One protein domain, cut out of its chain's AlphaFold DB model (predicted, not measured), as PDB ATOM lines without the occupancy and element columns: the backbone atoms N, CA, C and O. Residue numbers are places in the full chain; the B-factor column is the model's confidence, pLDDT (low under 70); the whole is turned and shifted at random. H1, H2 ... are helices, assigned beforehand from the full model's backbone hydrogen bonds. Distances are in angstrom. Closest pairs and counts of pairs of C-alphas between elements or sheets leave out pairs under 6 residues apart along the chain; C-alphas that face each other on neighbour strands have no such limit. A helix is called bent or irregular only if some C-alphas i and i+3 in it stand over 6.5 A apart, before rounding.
ATOM      1  N   ASN A 553     -10.553 -11.538 -46.153       76.12
ATOM      2  CA  ASN A 553     -11.754 -12.322 -46.453       76.12
ATOM      3  C   ASN A 553     -12.843 -12.222 -45.354       76.12
ATOM      4  O   ASN A 553     -14.028 -12.359 -45.637       76.12
ATOM      5  N   ALA A 554     -12.464 -11.924 -44.104       79.94
ATOM      6  CA  ALA A 554     -13.392 -11.646 -43.003       79.94
ATOM      7  C   ALA A 554     -14.255 -10.380 -43.215       79.94
ATOM      8  O   ALA A 554     -15.424 -10.366 -42.832       79.94
ATOM      9  N   CYS A 555     -13.712  -9.332 -43.840       83.81
ATOM     10  CA  CYS A 555     -14.454  -8.119 -44.197       83.81
ATOM     11  C   CYS A 555     -15.400  -8.376 -45.377       83.81
ATOM     12  O   CYS A 555     -16.548  -7.938 -45.348       83.81
ATOM     13  N   GLU A 556     -14.961  -9.134 -46.386       88.75
ATOM     14  CA  GLU A 556     -15.833  -9.568 -47.485       88.75
ATOM     15  C   GLU A 556     -17.011 -10.405 -46.960       88.75
ATOM     16  O   GLU A 556     -18.164 -10.116 -47.286       88.75
ATOM     17  N   LEU A 557     -16.741 -11.363 -46.064       88.44
ATOM     18  CA  LEU A 557     -17.771 -12.150 -45.391       88.44
ATOM     19  C   LEU A 557     -18.729 -11.265 -44.579       88.44
ATOM     20  O   LEU A 557     -19.939 -11.447 -44.678       88.44
ATOM     21  N   LEU A 558     -18.229 -10.270 -43.835       90.69
ATOM     22  CA  LEU A 558     -19.070  -9.298 -43.124       90.69
ATOM     23  C   LEU A 558     -20.005  -8.543 -44.086       90.69
ATOM     24  O   LEU A 558     -21.188  -8.398 -43.779       90.69
ATOM     25  N   PHE A 559     -19.522  -8.122 -45.262       90.69
ATOM     26  CA  PHE A 559     -20.346  -7.440 -46.268       90.69
ATOM     27  C   PHE A 559     -21.323  -8.365 -47.006       90.69
ATOM     28  O   PHE A 559     -22.411  -7.915 -47.381       90.69
ATOM     29  N   ALA A 560     -20.980  -9.639 -47.204       90.81
ATOM     30  CA  ALA A 560     -21.896 -10.652 -47.726       90.81
ATOM     31  C   ALA A 560     -23.020 -10.934 -46.716       90.81
ATOM     32  O   ALA A 560     -24.197 -10.775 -47.041       90.81
ATOM     33  N   CYS A 561     -22.660 -11.226 -45.464       91.62
ATOM     34  CA  CYS A 561     -23.585 -11.440 -44.356       91.62
ATOM     35  C   CYS A 561     -24.512 -10.234 -44.139       91.62
ATOM     36  O   CYS A 561     -25.731 -10.397 -44.117       91.62
ATOM     37  N   SER A 562     -23.986  -9.007 -44.045       93.75
ATOM     38  CA  SER A 562     -24.831  -7.819 -43.852       93.75
ATOM     39  C   SER A 562     -25.783  -7.566 -45.026       93.75
ATOM     40  O   SER A 562     -26.897  -7.091 -44.821       93.75
ATOM     41  N   ARG A 563     -25.369  -7.892 -46.260       93.69
ATOM     42  CA  ARG A 563     -26.218  -7.775 -47.456       93.69
ATOM     43  C   ARG A 563     -27.360  -8.786 -47.425       93.69
ATOM     44  O   ARG A 563     -28.497  -8.406 -47.682       93.69
ATOM     45  N   GLU A 564     -27.062 -10.029 -47.063       91.25
ATOM     46  CA  GLU A 564     -28.047 -11.100 -46.909       91.25
ATOM     47  C   GLU A 564     -29.055 -10.785 -45.792       91.25
ATOM     48  O   GLU A 564     -30.265 -10.903 -45.990       91.25
ATOM     49  N   PHE A 565     -28.581 -10.275 -44.649       91.81
ATOM     50  CA  PHE A 565     -29.448  -9.778 -43.580       91.81
ATOM     51  C   PHE A 565     -30.393  -8.676 -44.083       91.81
ATOM     52  O   PHE A 565     -31.602  -8.755 -43.867       91.81
ATOM     53  N   MET A 566     -29.868  -7.669 -44.791       93.69
ATOM     54  CA  MET A 566     -30.684  -6.585 -45.347       93.69
ATOM     55  C   MET A 566     -31.705  -7.080 -46.382       93.69
ATOM     56  O   MET A 566     -32.851  -6.635 -46.349       93.69
ATOM     57  N   ALA A 567     -31.330  -8.011 -47.263       91.25
ATOM     58  CA  ALA A 567     -32.234  -8.583 -48.262       91.25
ATOM     59  C   ALA A 567     -33.417  -9.310 -47.597       91.25
ATOM     60  O   ALA A 567     -34.574  -8.996 -47.879       91.25
ATOM     61  N   ARG A 568     -33.132 -10.193 -46.626       86.69
ATOM     62  CA  ARG A 568     -34.157 -10.875 -45.816       86.69
ATOM     63  C   ARG A 568     -35.039  -9.884 -45.058       86.69
ATOM     64  O   ARG A 568     -36.251 -10.071 -44.991       86.69
ATOM     65  N   LYS A 569     -34.450  -8.820 -44.498       88.62
ATOM     66  CA  LYS A 569     -35.193  -7.807 -43.738       88.62
ATOM     67  C   LYS A 569     -36.088  -6.934 -44.622       88.62
ATOM     68  O   LYS A 569     -37.155  -6.549 -44.156       88.62
ATOM     69  N   SER A 570     -35.711  -6.675 -45.876       90.88
ATOM     70  CA  SER A 570     -36.596  -6.039 -46.863       90.88
ATOM     71  C   SER A 570     -37.788  -6.941 -47.178       90.88
ATOM     72  O   SER A 570     -38.916  -6.550 -46.912       90.88
ATOM     73  N   TYR A 571     -37.540  -8.185 -47.608       86.50
ATOM     74  CA  TYR A 571     -38.596  -9.146 -47.966       86.50
ATOM     75  C   TYR A 571     -39.584  -9.399 -46.806       86.50
ATOM     76  O   TYR A 571     -40.790  -9.478 -47.025       86.50
ATOM     77  N   GLN A 572     -39.118  -9.406 -45.548       82.50
ATOM     78  CA  GLN A 572     -40.004  -9.402 -44.371       82.50
ATOM     79  C   GLN A 572     -40.933  -8.177 -44.307       82.50
ATOM     80  O   GLN A 572     -42.116  -8.329 -44.010       82.50
ATOM     81  N   LEU A 573     -40.420  -6.967 -44.556       85.44
ATOM     82  CA  LEU A 573     -41.221  -5.737 -44.561       85.44
ATOM     83  C   LEU A 573     -42.200  -5.697 -45.746       85.44
ATOM     84  O   LEU A 573     -43.326  -5.229 -45.579       85.44
ATOM     85  N   ASP A 574     -41.803  -6.245 -46.895       84.69
ATOM     86  CA  ASP A 574     -42.652  -6.383 -48.080       84.69
ATOM     87  C   ASP A 574     -43.828  -7.350 -47.809       84.69
ATOM     88  O   ASP A 574     -44.985  -6.984 -48.026       84.69
ATOM     89  N   ILE A 575     -43.584  -8.524 -47.199       80.06
ATOM     90  CA  ILE A 575     -44.655  -9.431 -46.726       80.06
ATOM     91  C   ILE A 575     -45.552  -8.738 -45.686       80.06
ATOM     92  O   ILE A 575     -46.779  -8.843 -45.747       80.06
ATOM     93  N   MET A 576     -44.977  -7.985 -44.740       78.94
ATOM     94  CA  MET A 576     -45.737  -7.253 -43.715       78.94
ATOM     95  C   MET A 576     -46.637  -6.137 -44.271       78.94
ATOM     96  O   MET A 576     -47.530  -5.673 -43.549       78.94
ATOM     97  N   ALA A 577     -46.426  -5.699 -45.516       80.75
ATOM     98  CA  ALA A 577     -47.318  -4.770 -46.204       80.75
ATOM     99  C   ALA A 577     -48.600  -5.454 -46.721       80.75
ATOM    100  O   ALA A 577     -49.618  -4.778 -46.899       80.75
ATOM    101  N   HIS A 578     -48.585  -6.777 -46.923       78.69
ATOM    102  CA  HIS A 578     -49.733  -7.519 -47.439       78.69
ATOM    103  C   HIS A 578     -50.886  -7.576 -46.407       78.69
ATOM    104  O   HIS A 578     -50.649  -7.909 -45.238       78.69
ATOM    105  N   PRO A 579     -52.155  -7.284 -46.783       74.25
ATOM    106  CA  PRO A 579     -53.244  -7.069 -45.822       74.25
ATOM    107  C   PRO A 579     -53.484  -8.201 -44.817       74.25
ATOM    108  O   PRO A 579     -53.788  -7.913 -43.658       74.25
ATOM    109  N   MET A 580     -53.316  -9.465 -45.225       69.38
ATOM    110  CA  MET A 580     -53.522 -10.627 -44.346       69.38
ATOM    111  C   MET A 580     -52.539 -10.678 -43.168       69.38
ATOM    112  O   MET A 580     -52.895 -11.156 -42.093       69.38
ATOM    113  N   TRP A 581     -51.321 -10.155 -43.338       69.44
ATOM    114  CA  TRP A 581     -50.264 -10.227 -42.324       69.44
ATOM    115  C   TRP A 581     -50.342  -9.099 -41.284       69.44
ATOM    116  O   TRP A 581     -49.586  -9.103 -40.311       69.44
ATOM    117  N   ARG A 582     -51.313  -8.172 -41.401       66.31
ATOM    118  CA  ARG A 582     -51.576  -7.122 -40.392       66.31
ATOM    119  C   ARG A 582     -51.819  -7.673 -38.987       66.31
ATOM    120  O   ARG A 582     -51.383  -7.067 -38.014       66.31
ATOM    121  N   SER A 583     -52.471  -8.827 -38.870       62.62
ATOM    122  CA  SER A 583     -52.692  -9.518 -37.591       62.62
ATOM    123  C   SER A 583     -51.391  -9.962 -36.908       62.62
ATOM    124  O   SER A 583     -51.352 -10.047 -35.683       62.62
ATOM    125  N   TYR A 584     -50.317 -10.183 -37.672       59.72
ATOM    126  CA  TYR A 584     -49.013 -10.653 -37.193       59.72
ATOM    127  C   TYR A 584     -47.978  -9.529 -36.990       59.72
ATOM    128  O   TYR A 584     -46.890  -9.790 -36.472       59.72
ATOM    129  N   GLN A 585     -48.302  -8.272 -37.327       59.22
ATOM    130  CA  GLN A 585     -47.372  -7.130 -37.227       59.22
ATOM    131  C   GLN A 585     -46.821  -6.897 -35.806       59.22
ATOM    132  O   GLN A 585     -45.706  -6.402 -35.659       59.22
ATOM    133  N   TRP A 586     -47.548  -7.304 -34.760       50.06
ATOM    134  CA  TRP A 586     -47.210  -7.071 -33.347       50.06
ATOM    135  C   TRP A 586     -45.838  -7.595 -32.891       50.06
ATOM    136  O   TRP A 586     -45.296  -7.082 -31.914       50.06
ATOM    137  N   ARG A 587     -45.265  -8.596 -33.573       57.69
ATOM    138  CA  ARG A 587     -43.950  -9.167 -33.227       57.69
ATOM    139  C   ARG A 587     -42.766  -8.528 -33.960       57.69
ATOM    140  O   ARG A 587     -41.626  -8.741 -33.553       57.69
ATOM    141  N   TRP A 588     -43.003  -7.734 -35.003       65.56
ATOM    142  CA  TRP A 588     -41.958  -7.300 -35.930       65.56
ATOM    143  C   TRP A 588     -41.765  -5.781 -35.891       65.56
ATOM    144  O   TRP A 588     -42.569  -5.010 -36.413       65.56
ATOM    145  N   LYS A 589     -40.663  -5.334 -35.280       76.62
ATOM    146  CA  LYS A 589     -40.258  -3.923 -35.312       76.62
ATOM    147  C   LYS A 589     -39.715  -3.575 -36.700       76.62
ATOM    148  O   LYS A 589     -38.739  -4.177 -37.147       76.62
ATOM    149  N   ALA A 590     -40.325  -2.589 -37.353       81.00
ATOM    150  CA  ALA A 590     -39.722  -1.925 -38.504       81.00
ATOM    151  C   ALA A 590     -38.488  -1.128 -38.051       81.00
ATOM    152  O   ALA A 590     -38.551  -0.449 -37.022       81.00
ATOM    153  N   LEU A 591     -37.398  -1.210 -38.820       85.38
ATOM    154  CA  LEU A 591     -36.157  -0.482 -38.549       85.38
ATOM    155  C   LEU A 591     -36.380   1.028 -38.709       85.38
ATOM    156  O   LEU A 591     -36.933   1.469 -39.716       85.38
ATOM    157  N   LYS A 592     -35.935   1.819 -37.730       90.62
ATOM    158  CA  LYS A 592     -36.163   3.272 -37.672       90.62
ATOM    159  C   LYS A 592     -34.933   4.105 -38.017       90.62
ATOM    160  O   LYS A 592     -35.090   5.260 -38.404       90.62
ATOM    161  N   SER A 593     -33.729   3.551 -37.872       94.12
ATOM    162  CA  SER A 593     -32.477   4.237 -38.212       94.12
ATOM    163  C   SER A 593     -31.371   3.273 -38.650       94.12
ATOM    164  O   SER A 593     -31.481   2.051 -38.497       94.12
ATOM    165  N   MET A 594     -30.279   3.845 -39.165       94.06
ATOM    166  CA  MET A 594     -29.065   3.113 -39.530       94.06
ATOM    167  C   MET A 594     -28.436   2.415 -38.313       94.06
ATOM    168  O   MET A 594     -27.963   1.290 -38.424       94.06
ATOM    169  N   GLU A 595     -28.469   3.044 -37.136       93.50
ATOM    170  CA  GLU A 595     -27.971   2.469 -35.883       93.50
ATOM    171  C   GLU A 595     -28.771   1.227 -35.474       93.50
ATOM    172  O   GLU A 595     -28.175   0.234 -35.069       93.50
ATOM    173  N   GLU A 596     -30.101   1.236 -35.634       93.81
ATOM    174  CA  GLU A 596     -30.933   0.054 -35.364       93.81
ATOM    175  C   GLU A 596     -30.648  -1.076 -36.369       93.81
ATOM    176  O   GLU A 596     -30.602  -2.243 -35.981       93.81
ATOM    177  N   LEU A 597     -30.385  -0.762 -37.645       94.38
ATOM    178  CA  LEU A 597     -29.924  -1.758 -38.620       94.38
ATOM    179  C   LEU A 597     -28.567  -2.362 -38.213       94.38
ATOM    180  O   LEU A 597     -28.418  -3.584 -38.203       94.38
ATOM    181  N   LEU A 598     -27.593  -1.523 -37.854       94.19
ATOM    182  CA  LEU A 598     -26.245  -1.943 -37.458       94.19
ATOM    183  C   LEU A 598     -26.242  -2.761 -36.163       94.19
ATOM    184  O   LEU A 598     -25.523  -3.753 -36.076       94.19
ATOM    185  N   GLU A 599     -27.062  -2.392 -35.179       93.38
ATOM    186  CA  GLU A 599     -27.242  -3.157 -33.944       93.38
ATOM    187  C   GLU A 599     -27.794  -4.555 -34.242       93.38
ATOM    188  O   GLU A 599     -27.218  -5.552 -33.810       93.38
ATOM    189  N   ASN A 600     -28.852  -4.648 -35.056       91.75
ATOM    190  CA  ASN A 600     -29.425  -5.936 -35.446       91.75
ATOM    191  C   ASN A 600     -28.444  -6.796 -36.269       91.75
ATOM    192  O   ASN A 600     -28.412  -8.011 -36.076       91.75
ATOM    193  N   ILE A 601     -27.605  -6.197 -37.125       93.19
ATOM    194  CA  ILE A 601     -26.534  -6.924 -37.830       93.19
ATOM    195  C   ILE A 601     -25.470  -7.424 -36.846       93.19
ATOM    196  O   ILE A 601     -25.085  -8.586 -36.927       93.19
ATOM    197  N   SER A 602     -25.000  -6.602 -35.900       92.38
ATOM    198  CA  SER A 602     -24.018  -7.041 -34.896       92.38
ATOM    199  C   SER A 602     -24.571  -8.142 -33.984       92.38
ATOM    200  O   SER A 602     -23.849  -9.090 -33.683       92.38
ATOM    201  N   ILE A 603     -25.848  -8.065 -33.596       90.06
ATOM    202  CA  ILE A 603     -26.561  -9.129 -32.873       90.06
ATOM    203  C   ILE A 603     -26.586 -10.419 -33.707       90.06
ATOM    204  O   ILE A 603     -26.119 -11.455 -33.236       90.06
ATOM    205  N   TRP A 604     -27.025 -10.349 -34.964       89.00
ATOM    206  CA  TRP A 604     -27.119 -11.515 -35.845       89.00
ATOM    207  C   TRP A 604     -25.752 -12.134 -36.180       89.00
ATOM    208  O   TRP A 604     -25.604 -13.352 -36.173       89.00
ATOM    209  N   MET A 605     -24.707 -11.325 -36.374       88.94
ATOM    210  CA  MET A 605     -23.328 -11.814 -36.527       88.94
ATOM    211  C   MET A 605     -22.823 -12.523 -35.257       88.94
ATOM    212  O   MET A 605     -22.100 -13.515 -35.348       88.94
ATOM    213  N   ARG A 606     -23.231 -12.061 -34.066       88.06
ATOM    214  CA  ARG A 606     -22.927 -12.705 -32.775       88.06
ATOM    215  C   ARG A 606     -23.635 -14.063 -32.650       88.06
ATOM    216  O   ARG A 606     -23.028 -15.030 -32.193       88.06
ATOM    217  N   GLU A 607     -24.886 -14.151 -33.104       85.69
ATOM    218  CA  GLU A 607     -25.691 -15.383 -33.167       85.69
ATOM    219  C   GLU A 607     -25.128 -16.395 -34.183       85.69
ATOM    220  O   GLU A 607     -25.034 -17.593 -33.878       85.69
ATOM    221  N   LEU A 608     -24.690 -15.910 -35.355       84.25
ATOM    222  CA  LEU A 608     -23.991 -16.683 -36.387       84.25
ATOM    223  C   LEU A 608     -22.661 -17.249 -35.876       84.25
ATOM    224  O   LEU A 608     -22.382 -18.431 -36.069       84.25
ATOM    225  N   ASN A 609     -21.862 -16.459 -35.155       85.50
ATOM    226  CA  ASN A 609     -20.612 -16.954 -34.574       85.50
ATOM    227  C   ASN A 609     -20.856 -18.075 -33.536       85.50
ATOM    228  O   ASN A 609     -20.035 -18.976 -33.371       85.50
ATOM    229  N   GLY A 610     -22.039 -18.108 -32.911       82.12
ATOM    230  CA  GLY A 610     -22.481 -19.229 -32.075       82.12
ATOM    231  C   GLY A 610     -22.550 -20.584 -32.803       82.12
ATOM    232  O   GLY A 610     -22.378 -21.619 -32.161       82.12
ATOM    233  N   TYR A 611     -22.733 -20.619 -34.134       78.31
ATOM    234  CA  TYR A 611     -22.718 -21.876 -34.909       78.31
ATOM    235  C   TYR A 611     -21.320 -22.503 -34.982       78.31
ATOM    236  O   TYR A 611     -21.212 -23.724 -35.091       78.31
ATOM    237  N   HIS A 612     -20.257 -21.700 -34.854       78.25
ATOM    238  CA  HIS A 612     -18.885 -22.204 -34.798       78.25
ATOM    239  C   HIS A 612     -18.611 -22.958 -33.489       78.25
ATOM    240  O   HIS A 612     -17.966 -24.005 -33.507       78.25
ATOM    241  N   ILE A 613     -19.109 -22.459 -32.353       73.44
ATOM    242  CA  ILE A 613     -18.855 -23.049 -31.023       73.44
ATOM    243  C   ILE A 613     -19.458 -24.460 -30.932       73.44
ATOM    244  O   ILE A 613     -18.802 -25.396 -30.485       73.44
ATOM    245  N   VAL A 614     -20.679 -24.630 -31.442       63.59
ATOM    246  CA  VAL A 614     -21.408 -25.913 -31.477       63.59
ATOM    247  C   VAL A 614     -20.778 -26.925 -32.456       63.59
ATOM    248  O   VAL A 614     -21.057 -28.117 -32.395       63.59
ATOM    249  N   SER A 615     -19.898 -26.481 -33.359       58.91
ATOM    250  CA  SER A 615     -19.357 -27.310 -34.444       58.91
ATOM    251  C   SER A 615     -18.301 -28.347 -34.032       58.91
ATOM    252  O   SER A 615     -17.857 -29.099 -34.898       58.91
ATOM    253  N   GLN A 616     -17.842 -28.356 -32.780       64.88
ATOM    254  CA  GLN A 616     -16.733 -29.212 -32.328       64.88
ATOM    255  C   GLN A 616     -17.186 -30.519 -31.650       64.88
ATOM    256  O   GLN A 616     -16.350 -31.292 -31.195       64.88
ATOM    257  N   VAL A 617     -18.497 -30.776 -31.602       68.19
ATOM    258  CA  VAL A 617     -19.105 -32.018 -31.097       68.19
ATOM    259  C   VAL A 617     -19.616 -32.837 -32.287       68.19
ATOM    260  O   VAL A 617     -20.137 -32.256 -33.240       68.19
ATOM    261  N   GLU A 618     -19.490 -34.167 -32.248       67.75
ATOM    262  CA  GLU A 618     -19.869 -35.048 -33.371       67.75
ATOM    263  C   GLU A 618     -21.366 -34.943 -33.737       67.75
ATOM    264  O   GLU A 618     -21.704 -34.899 -34.919       67.75
ATOM    265  N   ASP A 619     -22.251 -34.736 -32.754       73.75
ATOM    266  CA  ASP A 619     -23.688 -34.461 -32.958       73.75
ATOM    267  C   ASP A 619     -24.003 -33.010 -33.390       73.75
ATOM    268  O   ASP A 619     -25.158 -32.573 -33.387       73.75
ATOM    269  N   GLY A 620     -22.993 -32.222 -33.773       78.69
ATOM    270  CA  GLY A 620     -23.118 -30.790 -34.052       78.69
ATOM    271  C   GLY A 620     -24.144 -30.423 -35.134       78.69
ATOM    272  O   GLY A 620     -24.624 -29.293 -35.148       78.69
ATOM    273  N   LEU A 621     -24.535 -31.350 -36.017       82.75
ATOM    274  CA  LEU A 621     -25.617 -31.122 -36.985       82.75
ATOM    275  C   LEU A 621     -26.998 -31.091 -36.307       82.75
ATOM    276  O   LEU A 621     -27.799 -30.214 -36.633       82.75
ATOM    277  N   TYR A 622     -27.254 -31.972 -35.331       81.69
ATOM    278  CA  TYR A 622     -28.508 -31.971 -34.571       81.69
ATOM    279  C   TYR A 622     -28.643 -30.682 -33.757       81.69
ATOM    280  O   TYR A 622     -29.645 -29.990 -33.887       81.69
ATOM    281  N   PHE A 623     -27.608 -30.275 -33.014       81.50
ATOM    282  CA  PHE A 623     -27.642 -29.033 -32.224       81.50
ATOM    283  C   PHE A 623     -27.775 -27.753 -33.071       81.50
ATOM    284  O   PHE A 623     -28.349 -26.762 -32.612       81.50
ATOM    285  N   ARG A 624     -27.264 -27.738 -34.312       80.50
ATOM    286  CA  ARG A 624     -27.519 -26.631 -35.252       80.50
ATOM    287  C   ARG A 624     -28.989 -26.596 -35.672       80.50
ATOM    288  O   ARG A 624     -29.600 -25.538 -35.563       80.50
ATOM    289  N   LEU A 625     -29.548 -27.735 -36.088       80.88
ATOM    290  CA  LEU A 625     -30.956 -27.854 -36.485       80.88
ATOM    291  C   LEU A 625     -31.909 -27.545 -35.318       80.88
ATOM    292  O   LEU A 625     -32.899 -26.843 -35.490       80.88
ATOM    293  N   GLU A 626     -31.595 -28.022 -34.117       81.50
ATOM    294  CA  GLU A 626     -32.360 -27.745 -32.904       81.50
ATOM    295  C   GLU A 626     -32.370 -26.247 -32.582       81.50
ATOM    296  O   GLU A 626     -33.438 -25.693 -32.325       81.50
ATOM    297  N   ARG A 627     -31.229 -25.548 -32.676       81.31
ATOM    298  CA  ARG A 627     -31.217 -24.089 -32.489       81.31
ATOM    299  C   ARG A 627     -31.968 -23.350 -33.597       81.31
ATOM    300  O   ARG A 627     -32.752 -22.463 -33.265       81.31
ATOM    301  N   ASP A 628     -31.804 -23.743 -34.858       77.25
ATOM    302  CA  ASP A 628     -32.574 -23.202 -35.987       77.25
ATOM    303  C   ASP A 628     -34.097 -23.297 -35.731       77.25
ATOM    304  O   ASP A 628     -34.823 -22.326 -35.945       77.25
ATOM    305  N   LEU A 629     -34.573 -24.427 -35.189       77.56
ATOM    306  CA  LEU A 629     -35.984 -24.680 -34.845       77.56
ATOM    307  C   LEU A 629     -36.449 -24.027 -33.522       77.56
ATOM    308  O   LEU A 629     -37.650 -23.812 -33.314       77.56
ATOM    309  N   LEU A 630     -35.529 -23.725 -32.600       71.88
ATOM    310  CA  LEU A 630     -35.819 -23.091 -31.305       71.88
ATOM    311  C   LEU A 630     -35.739 -21.555 -31.331       71.88
ATOM    312  O   LEU A 630     -36.230 -20.924 -30.393       71.88
ATOM    313  N   CYS A 631     -35.196 -20.939 -32.386       66.19
ATOM    314  CA  CYS A 631     -34.965 -19.491 -32.543       66.19
ATOM    315  C   CYS A 631     -36.237 -18.608 -32.692       66.19
ATOM    316  O   CYS A 631     -36.252 -17.628 -33.430       66.19
ATOM    317  N   LYS A 632     -37.298 -18.885 -31.925       60.06
ATOM    318  CA  LYS A 632     -38.658 -18.311 -32.040       60.06
ATOM    319  C   LYS A 632     -38.807 -16.817 -31.735       60.06
ATOM    320  O   LYS A 632     -39.911 -16.293 -31.893       60.06
ATOM    321  N   ASP A 633     -37.749 -16.157 -31.273       55.44
ATOM    322  CA  ASP A 633     -37.686 -14.720 -30.949       55.44
ATOM    323  C   ASP A 633     -36.530 -14.003 -31.685       55.44
ATOM    324  O   ASP A 633     -36.215 -12.850 -31.390       55.44
ATOM    325  N   MET A 634     -35.862 -14.678 -32.629       54.28
ATOM    326  CA  MET A 634     -34.652 -14.178 -33.284       54.28
ATOM    327  C   MET A 634     -35.010 -13.256 -34.465       54.28
ATOM    328  O   MET A 634     -35.728 -13.689 -35.367       54.28
ATOM    329  N   PRO A 635     -34.463 -12.027 -34.580       53.53
ATOM    330  CA  PRO A 635     -34.695 -11.185 -35.760       53.53
ATOM    331  C   PRO A 635     -34.139 -11.790 -37.066       53.53
ATOM    332  O   PRO A 635     -34.464 -11.278 -38.140       53.53
ATOM    333  N   GLY A 636     -33.337 -12.862 -36.967       51.53
ATOM    334  CA  GLY A 636     -32.741 -13.625 -38.065       51.53
ATOM    335  C   GLY A 636     -33.213 -15.079 -38.253       51.53
ATOM    336  O   GLY A 636     -32.630 -15.753 -39.098       51.53
ATOM    337  N   SER A 637     -34.254 -15.580 -37.560       54.88
ATOM    338  CA  SER A 637     -34.801 -16.954 -37.775       54.88
ATOM    339  C   SER A 637     -35.494 -17.161 -39.135       54.88
ATOM    340  O   SER A 637     -35.943 -18.260 -39.469       54.88
ATOM    341  N   ALA A 638     -35.552 -16.092 -39.933       52.31
ATOM    342  CA  ALA A 638     -36.241 -15.952 -41.211       52.31
ATOM    343  C   ALA A 638     -36.120 -17.152 -42.167       52.31
ATOM    344  O   ALA A 638     -37.092 -17.460 -42.852       52.31
ATOM    345  N   SER A 639     -34.952 -17.808 -42.208       53.06
ATOM    346  CA  SER A 639     -34.642 -18.928 -43.110       53.06
ATOM    347  C   SER A 639     -35.641 -20.084 -43.005       53.06
ATOM    348  O   SER A 639     -35.954 -20.710 -44.012       53.06
ATOM    349  N   TRP A 640     -36.123 -20.358 -41.789       53.88
ATOM    350  CA  TRP A 640     -37.060 -21.446 -41.510       53.88
ATOM    351  C   TRP A 640     -38.455 -20.911 -41.183       53.88
ATOM    352  O   TRP A 640     -39.437 -21.423 -41.709       53.88
ATOM    353  N   ASP A 641     -38.569 -19.842 -40.387       55.41
ATOM    354  CA  ASP A 641     -39.881 -19.348 -39.948       55.41
ATOM    355  C   ASP A 641     -40.776 -18.872 -41.112       55.41
ATOM    356  O   ASP A 641     -41.969 -19.161 -41.098       55.41
ATOM    357  N   ILE A 642     -40.251 -18.177 -42.134       55.47
ATOM    358  CA  ILE A 642     -41.113 -17.544 -43.160       55.47
ATOM    359  C   ILE A 642     -41.843 -18.587 -44.020       55.47
ATOM    360  O   ILE A 642     -43.051 -18.476 -44.209       55.47
ATOM    361  N   GLY A 643     -41.139 -19.619 -44.497       52.66
ATOM    362  CA  GLY A 643     -41.743 -20.675 -45.317       52.66
ATOM    363  C   GLY A 643     -42.609 -21.669 -44.532       52.66
ATOM    364  O   GLY A 643     -43.436 -22.356 -45.124       52.66
ATOM    365  N   TRP A 644     -42.436 -21.755 -43.205       51.97
ATOM    366  CA  TRP A 644     -43.047 -22.809 -42.385       51.97
ATOM    367  C   TRP A 644     -44.084 -22.313 -41.366       51.97
ATOM    368  O   TRP A 644     -44.813 -23.144 -40.824       51.97
ATOM    369  N   LEU A 645     -44.241 -20.997 -41.140       47.44
ATOM    370  CA  LEU A 645     -45.144 -20.442 -40.110       47.44
ATOM    371  C   LEU A 645     -46.610 -20.914 -40.214       47.44
ATOM    372  O   LEU A 645     -47.329 -20.896 -39.215       47.44
ATOM    373  N   ASN A 646     -47.047 -21.327 -41.409       52.12
ATOM    374  CA  ASN A 646     -48.365 -21.912 -41.686       52.12
ATOM    375  C   ASN A 646     -48.308 -23.212 -42.527       52.12
ATOM    376  O   ASN A 646     -49.351 -23.656 -42.993       52.12
ATOM    377  N   TRP A 647     -47.132 -23.833 -42.719       51.38
ATOM    378  CA  TRP A 647     -46.918 -24.990 -43.623       51.38
ATOM    379  C   TRP A 647     -47.267 -24.755 -45.109       51.38
ATOM    380  O   TRP A 647     -47.433 -25.713 -45.863       51.38
ATOM    381  N   VAL A 648     -47.364 -23.497 -45.544       52.78
ATOM    382  CA  VAL A 648     -47.599 -23.115 -46.943       52.78
ATOM    383  C   VAL A 648     -46.624 -21.990 -47.283       52.78
ATOM    384  O   VAL A 648     -46.556 -21.007 -46.542       52.78
TER     385      VAL A 648
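What this domain is: This is residues 553 to 648 of the 678 residues of an uncharacterized protein of Vanilla planifolia (UniProt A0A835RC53). Two long helices, H1 and H3, cross as a slanted X with few contacts, and the shorter H4 folds back from the far end of H3, making a flat, open frame. Short H5 sits in the opening, near H1 and H4, while H2 makes a corner at the end of H1, where residues 578 to 583 stick out. The printed part has 96 residues with five named helices in the order H1, H2, H3, H4, H5 and no named strand; its class is all helix. It is only just compact, close to loose, with a radius of gyration of the C-alphas of 14.9 A and spans of 45 by 32 by 17 A.

Where its parts are: Find C-alpha 553 at (-11.754, -12.322, -46.453); from there H1, residues 553 to 577, runs 36.4 A to C-alpha 577 at (-47.318, -4.770, -46.204). H3, residues 594 to 616, measures 35.3 A and is only just irregular, with C-alphas 613 and 616 at 6.6 A. H2, residues 579 to 587, measures 15.8 A and is irregular, with C-alphas 583 and 586 at 7.4 A. H4, residues 620 to 630, measures 15.1 A. H5, residues 638 to 644, measures 9.7 A, ends at C-alpha 644 at (-43.047, -22.809, -42.385), and is only just irregular, with C-alphas 639 and 642 at 6.6 A.

How they stand to each other: Start at residues 561 to 565 of H1, which only just touch residues 601 to 605 of H3, with 3 pairs of C-alphas within 8 A; the closest C-alphas, of Ser 562 and Ile 601, are 6.3 A apart. The two helices run opposite ways at a steep tilt of 63 degrees. H3 and H4 form a helical hairpin, opposite ways at 36 degrees, only just steep; their closest C-alphas, of Val 614 and Gly 620, are 5.8 A apart. H1 and H2 touch only at the corner, and only just, with 3 pairs of C-alphas within 8 A; Met 576 and Gln 585 have the closest C-alphas, 6.7 A. H5 is close to but not clearly touching H1, closest C-alphas Arg 568 and Ala 638 at 7.2 A, and likewise H4, Asp 628 and Trp 640 at 7.3 A. H2 and H3 are apart. In H1 and H4 every O i to N i+4 pair is within hydrogen-bond range, against 13 of 19 in H3, 2 of 3 in H5 and 1 of 5 in H2, where 3 of 6 O i to N i+3 pairs are within range.

The domain as a whole: Look at Pro 579 and Glu 618 for the C-alphas farthest apart, 45.3 A. The printed part has no cut and no long link. Residues 643 to 648 stand free. Mean pLDDT of the printed part is 76.4; residues 580 to 588, 614 to 618 and 631 to 648 are under 70.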